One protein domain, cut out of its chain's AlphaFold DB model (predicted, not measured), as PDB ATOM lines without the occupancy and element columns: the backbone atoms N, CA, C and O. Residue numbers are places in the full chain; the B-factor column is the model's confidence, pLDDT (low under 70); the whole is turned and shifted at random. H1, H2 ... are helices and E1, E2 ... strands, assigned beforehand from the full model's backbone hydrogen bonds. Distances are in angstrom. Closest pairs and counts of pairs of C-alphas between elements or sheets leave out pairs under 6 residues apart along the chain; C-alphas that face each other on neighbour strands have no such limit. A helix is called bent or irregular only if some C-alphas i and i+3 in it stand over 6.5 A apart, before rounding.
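This is residues 2 to 50, 68 to 118 and 365 to 372 of the 411 residues of the protein "Uncharacterized protein Rv2226/MT2285" of Arthrobacter sp. Hiyo4 (UniProt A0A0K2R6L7). A long, twisted antiparallel sheet makes the length of this domain: three long bent strands, E1, E2 and E3, run side by side, with the shorter E4 added beside the first part of E1. Two helices lie over one face of this sheet, H2 towards the end with the E1 to E2 turn and H3 towards the other end, while the small H1 sits off the sheet near the start of E1. The printed part has 108 residues with three named helices and four named strands, in the order H1 E1 E2 E3 H2 H3 E4 along the chain; the sheet order is E3 E2 E1 E4, and the class is mixed, helices and strands. The whole is loose, with a radius of gyration of the C-alphas of 17.0 A, and elongated, spanning 55 by 30 by 24 A.

E1, residues 11 to 26, is the longest strand, 41.4 A from C-alpha 11 at (46.382, 33.905, 8.811) to C-alpha 26 at (18.209, 46.522, 36.402). E2 is residues 32 to 45, 36.1 A; E3 is residues 68 to 79, 32.6 A; E4 is residues 365 to 371, 20.1 A, ending at C-alpha 371 at (41.732, 30.583, 10.486). H2, residues 86 to 96, measures 15.8 A, H3, residues 107 to 111, 6.6 A, and H1, residues 2 to 5, 4.9 A.

E1 bends by 57 degrees at residue 21, E2 by 56 degrees at residue 42 and E3 by 59 degrees at residue 73. E1 and E2 form a hairpin, antiparallel at 154 degrees, with N 21 and O 38 at 2.9 A. E3 and E2 are antiparallel at 169 degrees, with N 74 and O 39 at 2.9 A. E1 and E4 are antiparallel at 139 degrees, with N 16 and O 367 at 2.8 A. H2 is on the sheet at a height of 10.5 A, over E3 and E2, and runs slantwise to the strands, at 52 degrees to E2 on the local plane. H3 is on the same face at a height of 7.8 A, only just over E1, with 3 of its 5 C-alphas falling on it; the closest C-alphas of E1 and H3, those of Val 14 and Leu 108, are 7.4 A apart. H2 and H3 are apart. H1 is not on the sheet, and is only just apart from E4, the closest C-alphas being 8.1 A apart. In H2 and H3 every O i to N i+4 pair is within hydrogen-bond range; H1 is too short for such a pair.

The two C-alphas farthest apart, those of Asp 29 and Gly 50, are 56.8 A apart. Residues 51 to 67 and 119 to 364 are not printed; the gaps across these cuts are 17.7 A and 24.6 A between C-alphas. Of the links that are printed whole, none is long. The mean pLDDT of the printed part is 79.8, and residues 2 to 4, 47 to 50, 114 to 118 and 366 to 372 are under 70.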
ATOM      1  N   LEU A   2      48.302  25.313  18.815       61.97
ATOM      2  CA  LEU A   2      48.916  24.243  17.994       61.97
ATOM      3  C   LEU A   2      48.009  23.034  17.673       61.97
ATOM      4  O   LEU A   2      48.029  22.558  16.548       61.97
ATOM      5  N   ALA A   3      47.176  22.588  18.619       58.59
ATOM      6  CA  ALA A   3      46.171  21.529  18.428       58.59
ATOM      7  C   ALA A   3      45.265  21.718  17.192       58.59
ATOM      8  O   ALA A   3      44.970  20.771  16.468       58.59
ATOM      9  N   TYR A   4      44.820  22.959  16.981       66.56
ATOM     10  CA  TYR A   4      43.857  23.348  15.949       66.56
ATOM     11  C   TYR A   4      44.533  23.889  14.688       66.56
ATOM     12  O   TYR A   4      43.943  23.838  13.618       66.56
ATOM     13  N   LEU A   5      45.756  24.413  14.825       74.75
ATOM     14  CA  LEU A   5      46.549  24.926  13.709       74.75
ATOM     15  C   LEU A   5      47.436  23.856  13.057       74.75
ATOM     16  O   LEU A   5      47.915  24.070  11.958       74.75
ATOM     17  N   ARG A   6      47.678  22.714  13.713       79.94
ATOM     18  CA  ARG A   6      48.471  21.586  13.173       79.94
ATOM     19  C   ARG A   6      49.904  21.937  12.747       79.94
ATOM     20  O   ARG A   6      50.515  21.231  11.957       79.94
ATOM     21  N   GLY A   7      50.457  22.998  13.335       72.06
ATOM     22  CA  GLY A   7      51.779  23.529  12.997       72.06
ATOM     23  C   GLY A   7      51.768  24.603  11.906       72.06
ATOM     24  O   GLY A   7      52.806  25.219  11.703       72.06
ATOM     25  N   GLU A   8      50.625  24.868  11.271       75.31
ATOM     26  CA  GLU A   8      50.450  25.985  10.340       75.31
ATOM     27  C   GLU A   8      50.431  27.332  11.072       75.31
ATOM     28  O   GLU A   8      49.921  27.454  12.194       75.31
ATOM     29  N   ASP A   9      50.916  28.372  10.396       76.06
ATOM     30  CA  ASP A   9      50.739  29.744  10.849       76.06
ATOM     31  C   ASP A   9      49.285  30.185  10.651       76.06
ATOM     32  O   ASP A   9      48.662  29.986   9.605       76.06
ATOM     33  N   ALA A  10      48.719  30.823  11.674       78.00
ATOM     34  CA  ALA A  10      47.391  31.398  11.556       78.00
ATOM     35  C   ALA A  10      47.446  32.637  10.643       78.00
ATOM     36  O   ALA A  10      48.236  33.548  10.886       78.00
ATOM     37  N   ALA A  11      46.557  32.716   9.650       77.50
ATOM     38  CA  ALA A  11      46.382  33.905   8.811       77.50
ATOM     39  C   ALA A  11      45.124  34.697   9.228       77.50
ATOM     40  O   ALA A  11      44.106  34.080   9.569       77.50
ATOM     41  N   PRO A  12      45.148  36.045   9.209       77.94
ATOM     42  CA  PRO A  12      43.985  36.861   9.535       77.94
ATOM     43  C   PRO A  12      42.976  36.824   8.378       77.94
ATOM     44  O   PRO A  12      43.312  37.156   7.246       77.94
ATOM     45  N   VAL A  13      41.726  36.453   8.664       84.44
ATOM     46  CA  VAL A  13      40.662  36.285   7.649       84.44
ATOM     47  C   VAL A  13      39.562  37.342   7.728       84.44
ATOM     48  O   VAL A  13      38.894  37.629   6.736       84.44
ATOM     49  N   VAL A  14      39.343  37.930   8.905       87.00
ATOM     50  CA  VAL A  14      38.330  38.974   9.123       87.00
ATOM     51  C   VAL A  14      38.853  39.984  10.132       87.00
ATOM     52  O   VAL A  14      39.303  39.598  11.209       87.00
ATOM     53  N   ARG A  15      38.699  41.274   9.833       89.12
ATOM     54  CA  ARG A  15      38.789  42.359  10.815       89.12
ATOM     55  C   ARG A  15      37.385  42.889  11.104       89.12
ATOM     56  O   ARG A  15      36.645  43.227  10.187       89.12
ATOM     57  N   LEU A  16      37.016  42.952  12.377       90.94
ATOM     58  CA  LEU A  16      35.786  43.555  12.882       90.94
ATOM     59  C   LEU A  16      36.138  44.850  13.617       90.94
ATOM     60  O   LEU A  16      37.035  44.854  14.455       90.94
ATOM     61  N   LYS A  17      35.399  45.924  13.351       91.56
ATOM     62  CA  LYS A  17      35.356  47.141  14.167       91.56
ATOM     63  C   LYS A  17      33.927  47.318  14.659       91.56
ATOM     64  O   LYS A  17      33.016  47.446  13.845       91.56
ATOM     65  N   THR A  18      33.734  47.311  15.971       92.38
ATOM     66  CA  THR A  18      32.426  47.472  16.610       92.38
ATOM     67  C   THR A  18      32.435  48.731  17.457       92.38
ATOM     68  O   THR A  18      33.232  48.846  18.385       92.38
ATOM     69  N   ARG A  19      31.529  49.663  17.161       93.06
ATOM     70  CA  ARG A  19      31.161  50.741  18.079       93.06
ATOM     71  C   ARG A  19      29.954  50.270  18.880       93.06
ATOM     72  O   ARG A  19      28.867  50.165  18.312       93.06
ATOM     73  N   ARG A  20      30.170  49.984  20.163       93.19
ATOM     74  CA  ARG A  20      29.165  49.490  21.112       93.19
ATOM     75  C   ARG A  20      28.646  50.642  21.963       93.19
ATOM     76  O   ARG A  20      29.433  51.470  22.420       93.19
ATOM     77  N   THR A  21      27.339  50.686  22.200       94.00
ATOM     78  CA  THR A  21      26.738  51.479  23.282       94.00
ATOM     79  C   THR A  21      25.935  50.551  24.178       94.00
ATOM     80  O   THR A  21      24.970  49.950  23.720       94.00
ATOM     81  N   THR A  22      26.345  50.416  25.437       93.56
ATOM     82  CA  THR A  22      25.726  49.489  26.393       93.56
ATOM     83  C   THR A  22      24.770  50.224  27.322       93.56
ATOM     84  O   THR A  22      25.115  51.284  27.852       93.56
ATOM     85  N   TYR A  23      23.599  49.630  27.548       92.75
ATOM     86  CA  TYR A  23      22.577  50.058  28.497       92.75
ATOM     87  C   TYR A  23      22.356  48.950  29.533       92.75
ATOM     88  O   TYR A  23      21.873  47.868  29.191       92.75
ATOM     89  N   ALA A  24      22.694  49.224  30.791       93.19
ATOM     90  CA  ALA A  24      22.492  48.278  31.885       93.19
ATOM     91  C   ALA A  24      21.008  48.197  32.278       93.19
ATOM     92  O   ALA A  24      20.371  49.217  32.557       93.19
ATOM     93  N   LEU A  25      20.471  46.977  32.309       91.31
ATOM     94  CA  LEU A  25      19.097  46.665  32.687       91.31
ATOM     95  C   LEU A  25      19.068  46.144  34.125       91.31
ATOM     96  O   LEU A  25      19.667  45.113  34.445       91.31
ATOM     97  N   TYR A  26      18.345  46.853  34.988       91.75
ATOM     98  CA  TYR A  26      18.209  46.522  36.402       91.75
ATOM     99  C   TYR A  26      16.828  45.937  36.702       91.75
ATOM    100  O   TYR A  26      15.824  46.397  36.158       91.75
ATOM    101  N   GLY A  27      16.785  44.940  37.584       87.44
ATOM    102  CA  GLY A  27      15.547  44.421  38.150       87.44
ATOM    103  C   GLY A  27      14.888  45.431  39.088       87.44
ATOM    104  O   GLY A  27      15.502  46.414  39.511       87.44
ATOM    105  N   GLU A  28      13.635  45.173  39.468       88.25
ATOM    106  CA  GLU A  28      12.978  45.972  40.512       88.25
ATOM    107  C   GLU A  28      13.681  45.866  41.873       88.25
ATOM    108  O   GLU A  28      13.468  46.712  42.733       88.25
ATOM    109  N   ASP A  29      14.484  44.825  42.090       89.19
ATOM    110  CA  ASP A  29      15.335  44.632  43.264       89.19
ATOM    111  C   ASP A  29      16.625  45.483  43.235       89.19
ATOM    112  O   ASP A  29      17.359  45.532  44.222       89.19
ATOM    113  N   GLY A  30      16.893  46.169  42.118       90.31
ATOM    114  CA  GLY A  30      18.117  46.928  41.875       90.31
ATOM    115  C   GLY A  30      19.305  46.077  41.412       90.31
ATOM    116  O   GLY A  30      20.403  46.619  41.267       90.31
ATOM    117  N   VAL A  31      19.122  44.776  41.159       91.44
ATOM    118  CA  VAL A  31      20.179  43.883  40.656       91.44
ATOM    119  C   VAL A  31      20.392  44.110  39.159       91.44
ATOM    120  O   VAL A  31      19.439  44.262  38.401       91.44
ATOM    121  N   HIS A  32      21.649  44.133  38.707       91.94
ATOM    122  CA  HIS A  32      21.998  44.223  37.284       91.94
ATOM    123  C   HIS A  32      21.714  42.884  36.594       91.94
ATOM    124  O   HIS A  32      22.469  41.924  36.739       91.94
ATOM    125  N   LEU A  33      20.596  42.797  35.874       90.38
ATOM    126  CA  LEU A  33      20.137  41.544  35.274       90.38
ATOM    127  C   LEU A  33      20.836  41.265  33.942       90.38
ATOM    128  O   LEU A  33      21.278  40.140  33.704       90.38
ATOM    129  N   ALA A  34      20.939  42.276  33.083       91.56
ATOM    130  CA  ALA A  34      21.479  42.139  31.738       91.56
ATOM    131  C   ALA A  34      22.033  43.463  31.201       91.56
ATOM    132  O   ALA A  34      21.687  44.536  31.690       91.56
ATOM    133  N   ASP A  35      22.837  43.379  30.149       92.62
ATOM    134  CA  ASP A  35      23.285  44.504  29.338       92.62
ATOM    135  C   ASP A  35      22.668  44.419  27.940       92.62
ATOM    136  O   ASP A  35      22.812  43.413  27.243       92.62
ATOM    137  N   LEU A  36      21.991  45.490  27.513       92.50
ATOM    138  CA  LEU A  36      21.568  45.679  26.127       92.50
ATOM    139  C   LEU A  36      22.657  46.465  25.386       92.50
ATOM    140  O   LEU A  36      22.870  47.648  25.655       92.50
ATOM    141  N   ALA A  37      23.341  45.819  24.449       91.88
ATOM    142  CA  ALA A  37      24.371  46.423  23.614       91.88
ATOM    143  C   ALA A  37      23.817  46.811  22.234       91.88
ATOM    144  O   ALA A  37      23.348  45.954  21.487       91.88
ATOM    145  N   ASP A  38      23.914  48.096  21.878       92.25
ATOM    146  CA  ASP A  38      23.692  48.606  20.522       92.25
ATOM    147  C   ASP A  38      25.017  48.687  19.760       92.25
ATOM    148  O   ASP A  38      25.835  49.584  19.991       92.25
ATOM    149  N   ASP A  39      25.224  47.731  18.855       93.19
ATOM    150  CA  ASP A  39      26.464  47.553  18.112       93.19
ATOM    151  C   ASP A  39      26.322  48.031  16.667       93.19
ATOM    152  O   ASP A  39      25.544  47.494  15.873       93.19
ATOM    153  N   ARG A  40      27.162  48.993  16.279       93.50
ATOM    154  CA  ARG A  40      27.434  49.316  14.873       93.50
ATOM    155  C   ARG A  40      28.719  48.615  14.460       93.50
ATOM    156  O   ARG A  40      29.802  48.988  14.915       93.50
ATOM    157  N   VAL A  41      28.594  47.601  13.610       92.06
ATOM    158  CA  VAL A  41      29.701  46.735  13.198       92.06
ATOM    159  C   VAL A  41      30.094  47.041  11.759       92.06
ATOM    160  O   VAL A  41      29.260  47.022  10.854       92.06
ATOM    161  N   SER A  42      31.386  47.270  11.547       91.12
ATOM    162  CA  SER A  42      32.041  47.230  10.243       91.12
ATOM    163  C   SER A  42      32.954  46.012  10.197       91.12
ATOM    164  O   SER A  42      33.774  45.805  11.090       91.12
ATOM    165  N   ALA A  43      32.808  45.193   9.167       90.06
ATOM    166  CA  ALA A  43      33.616  44.012   8.930       90.06
ATOM    167  C   ALA A  43      34.364  44.133   7.611       90.06
ATOM    168  O   ALA A  43      33.796  44.561   6.612       90.06
ATOM    169  N   GLU A  44      35.605  43.679   7.599       89.19
ATOM    170  CA  GLU A  44      36.506  43.654   6.457       89.19
ATOM    171  C   GLU A  44      36.982  42.208   6.278       89.19
ATOM    172  O   GLU A  44      37.599  41.636   7.180       89.19
ATOM    173  N   LEU A  45      36.641  41.585   5.146       84.38
ATOM    174  CA  LEU A  45      37.149  40.259   4.793       84.38
ATOM    175  C   LEU A  45      38.567  40.411   4.227       84.38
ATOM    176  O   LEU A  45      38.746  41.060   3.196       84.38
ATOM    177  N   LEU A  46      39.544  39.803   4.895       80.56
ATOM    178  CA  LEU A  46      40.958  39.866   4.536       80.56
ATOM    179  C   LEU A  46      41.337  38.595   3.759       80.56
ATOM    180  O   LEU A  46      41.237  37.487   4.285       80.56
ATOM    181  N   GLY A  47      41.744  38.754   2.498       63.16
ATOM    182  CA  GLY A  47      42.475  37.729   1.742       63.16
ATOM    183  C   GLY A  47      43.988  37.989   1.832       63.16
ATOM    184  O   GLY A  47      44.386  39.120   2.081       63.16
ATOM    185  N   ALA A  48      44.872  37.012   1.631       48.09
ATOM    186  CA  ALA A  48      44.655  35.676   1.071       48.09
ATOM    187  C   ALA A  48      45.604  34.621   1.676       48.09
ATOM    188  O   ALA A  48      46.653  34.958   2.218       48.09
ATOM    189  N   ALA A  49      45.266  33.341   1.491       36.56
ATOM    190  CA  ALA A  49      46.179  32.213   1.669       36.56
ATOM    191  C   ALA A  49      46.031  31.239   0.481       36.56
ATOM    192  O   ALA A  49      45.064  30.484   0.418       36.56
ATOM    193  N   GLY A  50      46.990  31.279  -0.455       34.62
ATOM    194  CA  GLY A  50      47.137  30.328  -1.571       34.62
ATOM    195  C   GLY A  50      46.341  30.653  -2.846       34.62
ATOM    196  O   GLY A  50      45.113  30.673  -2.834       34.62
ATOM    197  N   ARG A  68      36.298  42.924   0.925       71.06
ATOM    198  CA  ARG A  68      34.829  42.845   0.903       71.06
ATOM    199  C   ARG A  68      34.260  43.322   2.232       71.06
ATOM    200  O   ARG A  68      34.012  42.520   3.136       71.06
ATOM    201  N   THR A  69      34.073  44.629   2.344       81.69
ATOM    202  CA  THR A  69      33.543  45.262   3.542       81.69
ATOM    203  C   THR A  69      32.035  45.051   3.663       81.69
ATOM    204  O   THR A  69      31.298  44.977   2.679       81.69
ATOM    205  N   ARG A  70      31.560  44.894   4.898       86.25
ATOM    206  CA  ARG A  70      30.139  44.784   5.249       86.25
ATOM    207  C   ARG A  70      29.880  45.617   6.489       86.25
ATOM    208  O   ARG A  70      30.656  45.548   7.434       86.25
ATOM    209  N   GLN A  71      28.768  46.338   6.516       90.75
ATOM    210  CA  GLN A  71      28.336  47.082   7.695       90.75
ATOM    211  C   GLN A  71      26.932  46.655   8.105       90.75
ATOM    212  O   GLN A  71      26.102  46.331   7.255       90.75
ATOM    213  N   TRP A  72      26.675  46.629   9.409       92.50
ATOM    214  CA  TRP A  72      25.343  46.420   9.962       92.50
ATOM    215  C   TRP A  72      25.222  47.034  11.356       92.50
ATOM    216  O   TRP A  72      26.215  47.339  12.016       92.50
ATOM    217  N   ARG A  73      23.978  47.167  11.812       92.50
ATOM    218  CA  ARG A  73      23.633  47.389  13.214       92.50
ATOM    219  C   ARG A  73      23.024  46.108  13.776       92.50
ATOM    220  O   ARG A  73      22.328  45.404  13.043       92.50
ATOM    221  N   GLU A  74      23.297  45.790  15.030       91.38
ATOM    222  CA  GLU A  74      22.609  44.723  15.757       91.38
ATOM    223  C   GLU A  74      22.488  45.057  17.241       91.38
ATOM    224  O   GLU A  74      23.231  45.885  17.765       91.38
ATOM    225  N   TRP A  75      21.524  44.412  17.892       92.06
ATOM    226  CA  TRP A  75      21.310  44.493  19.328       92.06
ATOM    227  C   TRP A  75      21.628  43.137  19.947       92.06
ATOM    228  O   TRP A  75      21.133  42.113  19.473       92.06
ATOM    229  N   GLU A  76      22.460  43.130  20.983       90.06
ATOM    230  CA  GLU A  76      22.803  41.937  21.761       90.06
ATOM    231  C   GLU A  76      22.323  42.136  23.204       90.06
ATOM    232  O   GLU A  76      22.495  43.214  23.770       90.06
ATOM    233  N   LEU A  77      21.688  41.113  23.783       89.44
ATOM    234  CA  LEU A  77      21.264  41.103  25.184       89.44
ATOM    235  C   LEU A  77      22.101  40.071  25.939       89.44
ATOM    236  O   LEU A  77      21.941  38.865  25.740       89.44
ATOM    237  N   GLU A  78      23.000  40.549  26.790       88.75
ATOM    238  CA  GLU A  78      23.950  39.731  27.544       88.75
ATOM    239  C   GLU A  78      23.489  39.630  29.006       88.75
ATOM    240  O   GLU A  78      23.323  40.644  29.677       88.75
ATOM    241  N   LEU A  79      23.242  38.416  29.515       89.56
ATOM    242  CA  LEU A  79      22.860  38.215  30.920       89.56
ATOM    243  C   LEU A  79      24.070  38.411  31.842       89.56
ATOM    244  O   LEU A  79      25.130  37.840  31.595       89.56
ATOM    245  N   VAL A  80      23.875  39.156  32.933       91.50
ATOM    246  CA  VAL A  80      24.893  39.409  33.967       91.50
ATOM    247  C   VAL A  80      24.542  38.640  35.241       91.50
ATOM    248  O   VAL A  80      25.227  37.679  35.593       91.50
ATOM    249  N   HIS A  81      23.431  38.995  35.894       89.69
ATOM    250  CA  HIS A  81      22.861  38.239  37.022       89.69
ATOM    251  C   HIS A  81      21.396  37.812  36.805       89.69
ATOM    252  O   HIS A  81      20.790  37.215  37.692       89.69
ATOM    253  N   GLY A  82      20.819  38.092  35.633       84.75
ATOM    254  CA  GLY A  82      19.474  37.664  35.246       84.75
ATOM    255  C   GLY A  82      19.400  36.205  34.786       84.75
ATOM    256  O   GLY A  82      20.400  35.601  34.395       84.75
ATOM    257  N   SER A  83      18.190  35.639  34.797       86.00
ATOM    258  CA  SER A  83      17.916  34.297  34.270       86.00
ATOM    259  C   SER A  83      17.582  34.332  32.764       86.00
ATOM    260  O   SER A  83      17.138  35.361  32.244       86.00
ATOM    261  N   PRO A  84      17.709  33.199  32.040       85.25
ATOM    262  CA  PRO A  84      17.238  33.071  30.654       85.25
ATOM    263  C   PRO A  84      15.736  33.324  30.444       85.25
ATOM    264  O   PRO A  84      15.296  33.465  29.307       85.25
ATOM    265  N   GLU A  85      14.943  33.401  31.515       86.81
ATOM    266  CA  GLU A  85      13.510  33.719  31.467       86.81
ATOM    267  C   GLU A  85      13.253  35.190  31.093       86.81
ATOM    268  O   GLU A  85      12.136  35.542  30.728       86.81
ATOM    269  N   LEU A  86      14.292  36.038  31.108       83.62
ATOM    270  CA  LEU A  86      14.240  37.398  30.572       83.62
ATOM    271  C   LEU A  86      14.089  37.422  29.037       83.62
ATOM    272  O   LEU A  86      13.532  38.376  28.494       83.62
ATOM    273  N   PHE A  87      14.570  36.391  28.324       85.06
ATOM    274  CA  PHE A  87      14.640  36.420  26.858       85.06
ATOM    275  C   PHE A  87      13.278  36.534  26.154       85.06
ATOM    276  O   PHE A  87      13.196  37.376  25.268       85.06
ATOM    277  N   PRO A  88      12.207  35.792  26.514       86.88
ATOM    278  CA  PRO A  88      10.914  35.921  25.833       86.88
ATOM    279  C   PRO A  88      10.295  37.320  25.961       86.88
ATOM    280  O   PRO A  88       9.812  37.871  24.977       86.88
ATOM    281  N   ALA A  89      10.366  37.928  27.152       85.19
ATOM    282  CA  ALA A  89       9.859  39.283  27.380       85.19
ATOM    283  C   ALA A  89      10.695  40.340  26.638       85.19
ATOM    284  O   ALA A  89      10.155  41.288  26.067       85.19
ATOM    285  N   ALA A  90      12.019  40.167  26.601       85.38
ATOM    286  CA  ALA A  90      12.890  41.036  25.820       85.38
ATOM    287  C   ALA A  90      12.691  40.858  24.304       85.38
ATOM    288  O   ALA A  90      12.743  41.843  23.575       85.38
ATOM    289  N   GLU A  91      12.441  39.638  23.819       84.19
ATOM    290  CA  GLU A  91      12.175  39.353  22.404       84.19
ATOM    291  C   GLU A  91      10.920  40.086  21.918       84.19
ATOM    292  O   GLU A  91      10.976  40.721  20.867       84.19
ATOM    293  N   GLU A  92       9.839  40.095  22.703       83.94
ATOM    294  CA  GLU A  92       8.617  40.851  22.392       83.94
ATOM    295  C   GLU A  92       8.888  42.363  22.267       83.94
ATOM    296  O   GLU A  92       8.542  42.979  21.257       83.94
ATOM    297  N   ILE A  93       9.582  42.954  23.248       88.19
ATOM    298  CA  ILE A  93       9.915  44.390  23.263       88.19
ATOM    299  C   ILE A  93      10.846  44.760  22.098       88.19
ATOM    300  O   ILE A  93      10.629  45.762  21.411       88.19
ATOM    301  N   LEU A  94      11.882  43.956  21.847       85.56
ATOM    302  CA  LEU A  94      12.845  44.204  20.772       85.56
ATOM    303  C   LEU A  94      12.195  44.019  19.392       85.56
ATOM    304  O   LEU A  94      12.457  44.819  18.495       85.56
ATOM    305  N   ALA A  95      11.316  43.026  19.219       84.00
ATOM    306  CA  ALA A  95      10.554  42.825  17.989       84.00
ATOM    307  C   ALA A  95       9.574  43.980  17.723       84.00
ATOM    308  O   ALA A  95       9.500  44.465  16.593       84.00
ATOM    309  N   ALA A  96       8.892  44.490  18.757       85.56
ATOM    310  CA  ALA A  96       8.057  45.691  18.655       85.56
ATOM    311  C   ALA A  96       8.872  46.941  18.260       85.56
ATOM    312  O   ALA A  96       8.388  47.785  17.506       85.56
ATOM    313  N   ALA A  97      10.136  47.024  18.686       84.81
ATOM    314  CA  ALA A  97      11.098  48.042  18.252       84.81
ATOM    315  C   ALA A  97      11.735  47.770  16.864       84.81
ATOM    316  O   ALA A  97      12.639  48.498  16.445       84.81
ATOM    317  N   GLY A  98      11.278  46.743  16.136       83.38
ATOM    318  CA  GLY A  98      11.717  46.413  14.776       83.38
ATOM    319  C   GLY A  98      12.952  45.510  14.679       83.38
ATOM    320  O   GLY A  98      13.506  45.354  13.588       83.38
ATOM    321  N   ALA A  99      13.406  44.908  15.782       81.75
ATOM    322  CA  ALA A  99      14.479  43.920  15.745       81.75
ATOM    323  C   ALA A  99      14.019  42.614  15.079       81.75
ATOM    324  O   ALA A  99      12.878  42.181  15.219       81.75
ATOM    325  N   LEU A 100      14.945  41.945  14.391       80.88
ATOM    326  CA  LEU A 100      14.744  40.601  13.848       80.88
ATOM    327  C   LEU A 100      15.765  39.643  14.478       80.88
ATOM    328  O   LEU A 100      16.942  40.011  14.551       80.88
ATOM    329  N   PRO A 101      15.374  38.412  14.864       79.50
ATOM    330  CA  PRO A 101      16.298  37.427  15.416       79.50
ATOM    331  C   PRO A 101      17.523  37.189  14.521       79.50
ATOM    332  O   PRO A 101      17.419  37.015  13.299       79.50
ATOM    333  N   ALA A 102      18.706  37.166  15.137       76.56
ATOM    334  CA  ALA A 102      19.966  37.017  14.423       76.56
ATOM    335  C   ALA A 102      20.078  35.639  13.745       76.56
ATOM    336  O   ALA A 102      20.000  34.589  14.380       76.56
ATOM    337  N   LYS A 103      20.345  35.632  12.433       73.50
ATOM    338  CA  LYS A 103      20.520  34.402  11.628       73.50
ATOM    339  C   LYS A 103      21.909  33.757  11.753       73.50
ATOM    340  O   LYS A 103      22.221  32.847  10.991       73.50
ATOM    341  N   HIS A 104      22.747  34.235  12.673       74.38
ATOM    342  CA  HIS A 104      24.107  33.752  12.928       74.38
ATOM    343  C   HIS A 104      24.413  33.875  14.422       74.38
ATOM    344  O   HIS A 104      24.007  34.849  15.045       74.38
ATOM    345  N   GLY A 105      25.167  32.925  14.982       72.38
ATOM    346  CA  GLY A 105      25.512  32.914  16.413       72.38
ATOM    347  C   GLY A 105      26.681  33.824  16.816       72.38
ATOM    348  O   GLY A 105      27.096  33.781  17.967       72.38
ATOM    349  N   SER A 106      27.268  34.582  15.881       83.31
ATOM    350  CA  SER A 106      28.279  35.610  16.172       83.31
ATOM    351  C   SER A 106      28.504  36.555  14.985       83.31
ATOM    352  O   SER A 106      28.264  36.194  13.825       83.31
ATOM    353  N   LYS A 107      29.074  37.734  15.270       83.31
ATOM    354  CA  LYS A 107      29.597  38.693  14.278       83.31
ATOM    355  C   LYS A 107      30.505  38.020  13.240       83.31
ATOM    356  O   LYS A 107      30.326  38.209  12.041       83.31
ATOM    357  N   LEU A 108      31.441  37.173  13.681       83.12
ATOM    358  CA  LEU A 108      32.358  36.454  12.788       83.12
ATOM    359  C   LEU A 108      31.623  35.447  11.888       83.12
ATOM    360  O   LEU A 108      31.881  35.397  10.685       83.12
ATOM    361  N   ALA A 109      30.669  34.690  12.443       78.62
ATOM    362  CA  ALA A 109      29.859  33.742  11.679       78.62
ATOM    363  C   ALA A 109      29.039  34.434  10.576       78.62
ATOM    364  O   ALA A 109      28.908  33.893   9.481       78.62
ATOM    365  N   LYS A 110      28.554  35.656  10.823       80.81
ATOM    366  CA  LYS A 110      27.848  36.493   9.837       80.81
ATOM    367  C   LYS A 110      28.746  36.954   8.684       80.81
ATOM    368  O   LYS A 110      28.304  36.994   7.535       80.81
ATOM    369  N   VAL A 111      30.019  37.263   8.946       83.44
ATOM    370  CA  VAL A 111      30.985  37.640   7.894       83.44
ATOM    371  C   VAL A 111      31.371  36.427   7.052       83.44
ATOM    372  O   VAL A 111      31.198  36.451   5.832       83.44
ATOM    373  N   LEU A 112      31.798  35.346   7.711       80.44
ATOM    374  CA  LEU A 112      32.207  34.087   7.081       80.44
ATOM    375  C   LEU A 112      31.030  33.262   6.515       80.44
ATOM    376  O   LEU A 112      31.252  32.203   5.939       80.44
ATOM    377  N   ALA A 113      29.787  33.735   6.670       74.12
ATOM    378  CA  ALA A 113      28.554  33.042   6.281       74.12
ATOM    379  C   ALA A 113      28.415  31.622   6.873       74.12
ATOM    380  O   ALA A 113      27.799  30.740   6.274       74.12
ATOM    381  N   LEU A 114      28.956  31.410   8.077       60.81
ATOM    382  CA  LEU A 114      28.812  30.159   8.815       60.81
ATOM    383  C   LEU A 114      27.348  29.978   9.264       60.81
ATOM    384  O   LEU A 114      26.699  30.955   9.670       60.81
ATOM    385  N   PRO A 115      26.813  28.742   9.222       47.59
ATOM    386  CA  PRO A 115      25.445  28.460   9.642       47.59
ATOM    387  C   PRO A 115      25.252  28.747  11.136       47.59
ATOM    388  O   PRO A 115      26.135  28.472  11.953       47.59
ATOM    389  N   ALA A 116      24.080  29.269  11.510       44.50
ATOM    390  CA  ALA A 116      23.740  29.479  12.913       44.50
ATOM    391  C   ALA A 116      23.766  28.170  13.713       44.50
ATOM    392  O   ALA A 116      23.136  27.178  13.342       44.50
ATOM    393  N   LYS A 117      24.421  28.215  14.873       42.88
ATOM    394  CA  LYS A 117      24.098  27.359  16.017       42.88
ATOM    395  C   LYS A 117      23.246  28.185  16.978       42.88
ATOM    396  O   LYS A 117      23.569  29.348  17.208       42.88
ATOM    397  N   GLY A 118      22.183  27.591  17.515       37.56
ATOM    398  CA  GLY A 118      21.371  28.227  18.556       37.56
ATOM    399  C   GLY A 118      22.130  28.384  19.887       37.56
ATOM    400  O   GLY A 118      23.200  27.781  20.050       37.56
ATOM    401  N   ILE A 365      35.759  48.848  19.734       72.25
ATOM    402  CA  ILE A 365      36.476  47.577  19.863       72.25
ATOM    403  C   ILE A 365      36.870  47.103  18.464       72.25
ATOM    404  O   ILE A 365      36.017  46.954  17.587       72.25
ATOM    405  N   SER A 366      38.159  46.831  18.257       55.53
ATOM    406  CA  SER A 366      38.682  46.235  17.024       55.53
ATOM    407  C   SER A 366      39.158  44.809  17.298       55.53
ATOM    408  O   SER A 366      39.935  44.580  18.222       55.53
ATOM    409  N   THR A 367      38.723  43.841  16.493       68.00
ATOM    410  CA  THR A 367      39.032  42.414  16.670       68.00
ATOM    411  C   THR A 367      39.395  41.779  15.333       68.00
ATOM    412  O   THR A 367      38.623  41.859  14.380       68.00
ATOM    413  N   THR A 368      40.543  41.107  15.261       62.06
ATOM    414  CA  THR A 368      40.976  40.356  14.071       62.06
ATOM    415  C   THR A 368      40.858  38.860  14.343       62.06
ATOM    416  O   THR A 368      41.395  38.372  15.338       62.06
ATOM    417  N   ALA A 369      40.155  38.135  13.476       61.00
ATOM    418  CA  ALA A 369      39.965  36.689  13.549       61.00
ATOM    419  C   ALA A 369      40.876  35.954  12.556       61.00
ATOM    420  O   ALA A 369      41.144  36.455  11.463       61.00
ATOM    421  N   TRP A 370      41.306  34.751  12.935       57.59
ATOM    422  CA  TRP A 370      42.346  33.975  12.256       57.59
ATOM    423  C   TRP A 370      41.870  32.532  12.008       57.59
ATOM    424  O   TRP A 370      41.097  32.014  12.818       57.59
ATOM    425  N   TRP A 371      42.284  31.887  10.909       40.62
ATOM    426  CA  TRP A 371      41.732  30.583  10.486       40.62
ATOM    427  C   TRP A 371      42.749  29.704   9.712       40.62
ATOM    428  O   TRP A 371      43.534  30.264   8.947       40.62
ATOM    429  N   PRO A 372      42.738  28.358   9.860       31.08
ATOM    430  CA  PRO A 372      43.578  27.431   9.080       31.08
ATOM    431  C   PRO A 372      42.959  27.077   7.708       31.08
ATOM    432  O   PRO A 372      41.778  26.742   7.617       31.08
TER     433      PRO A 372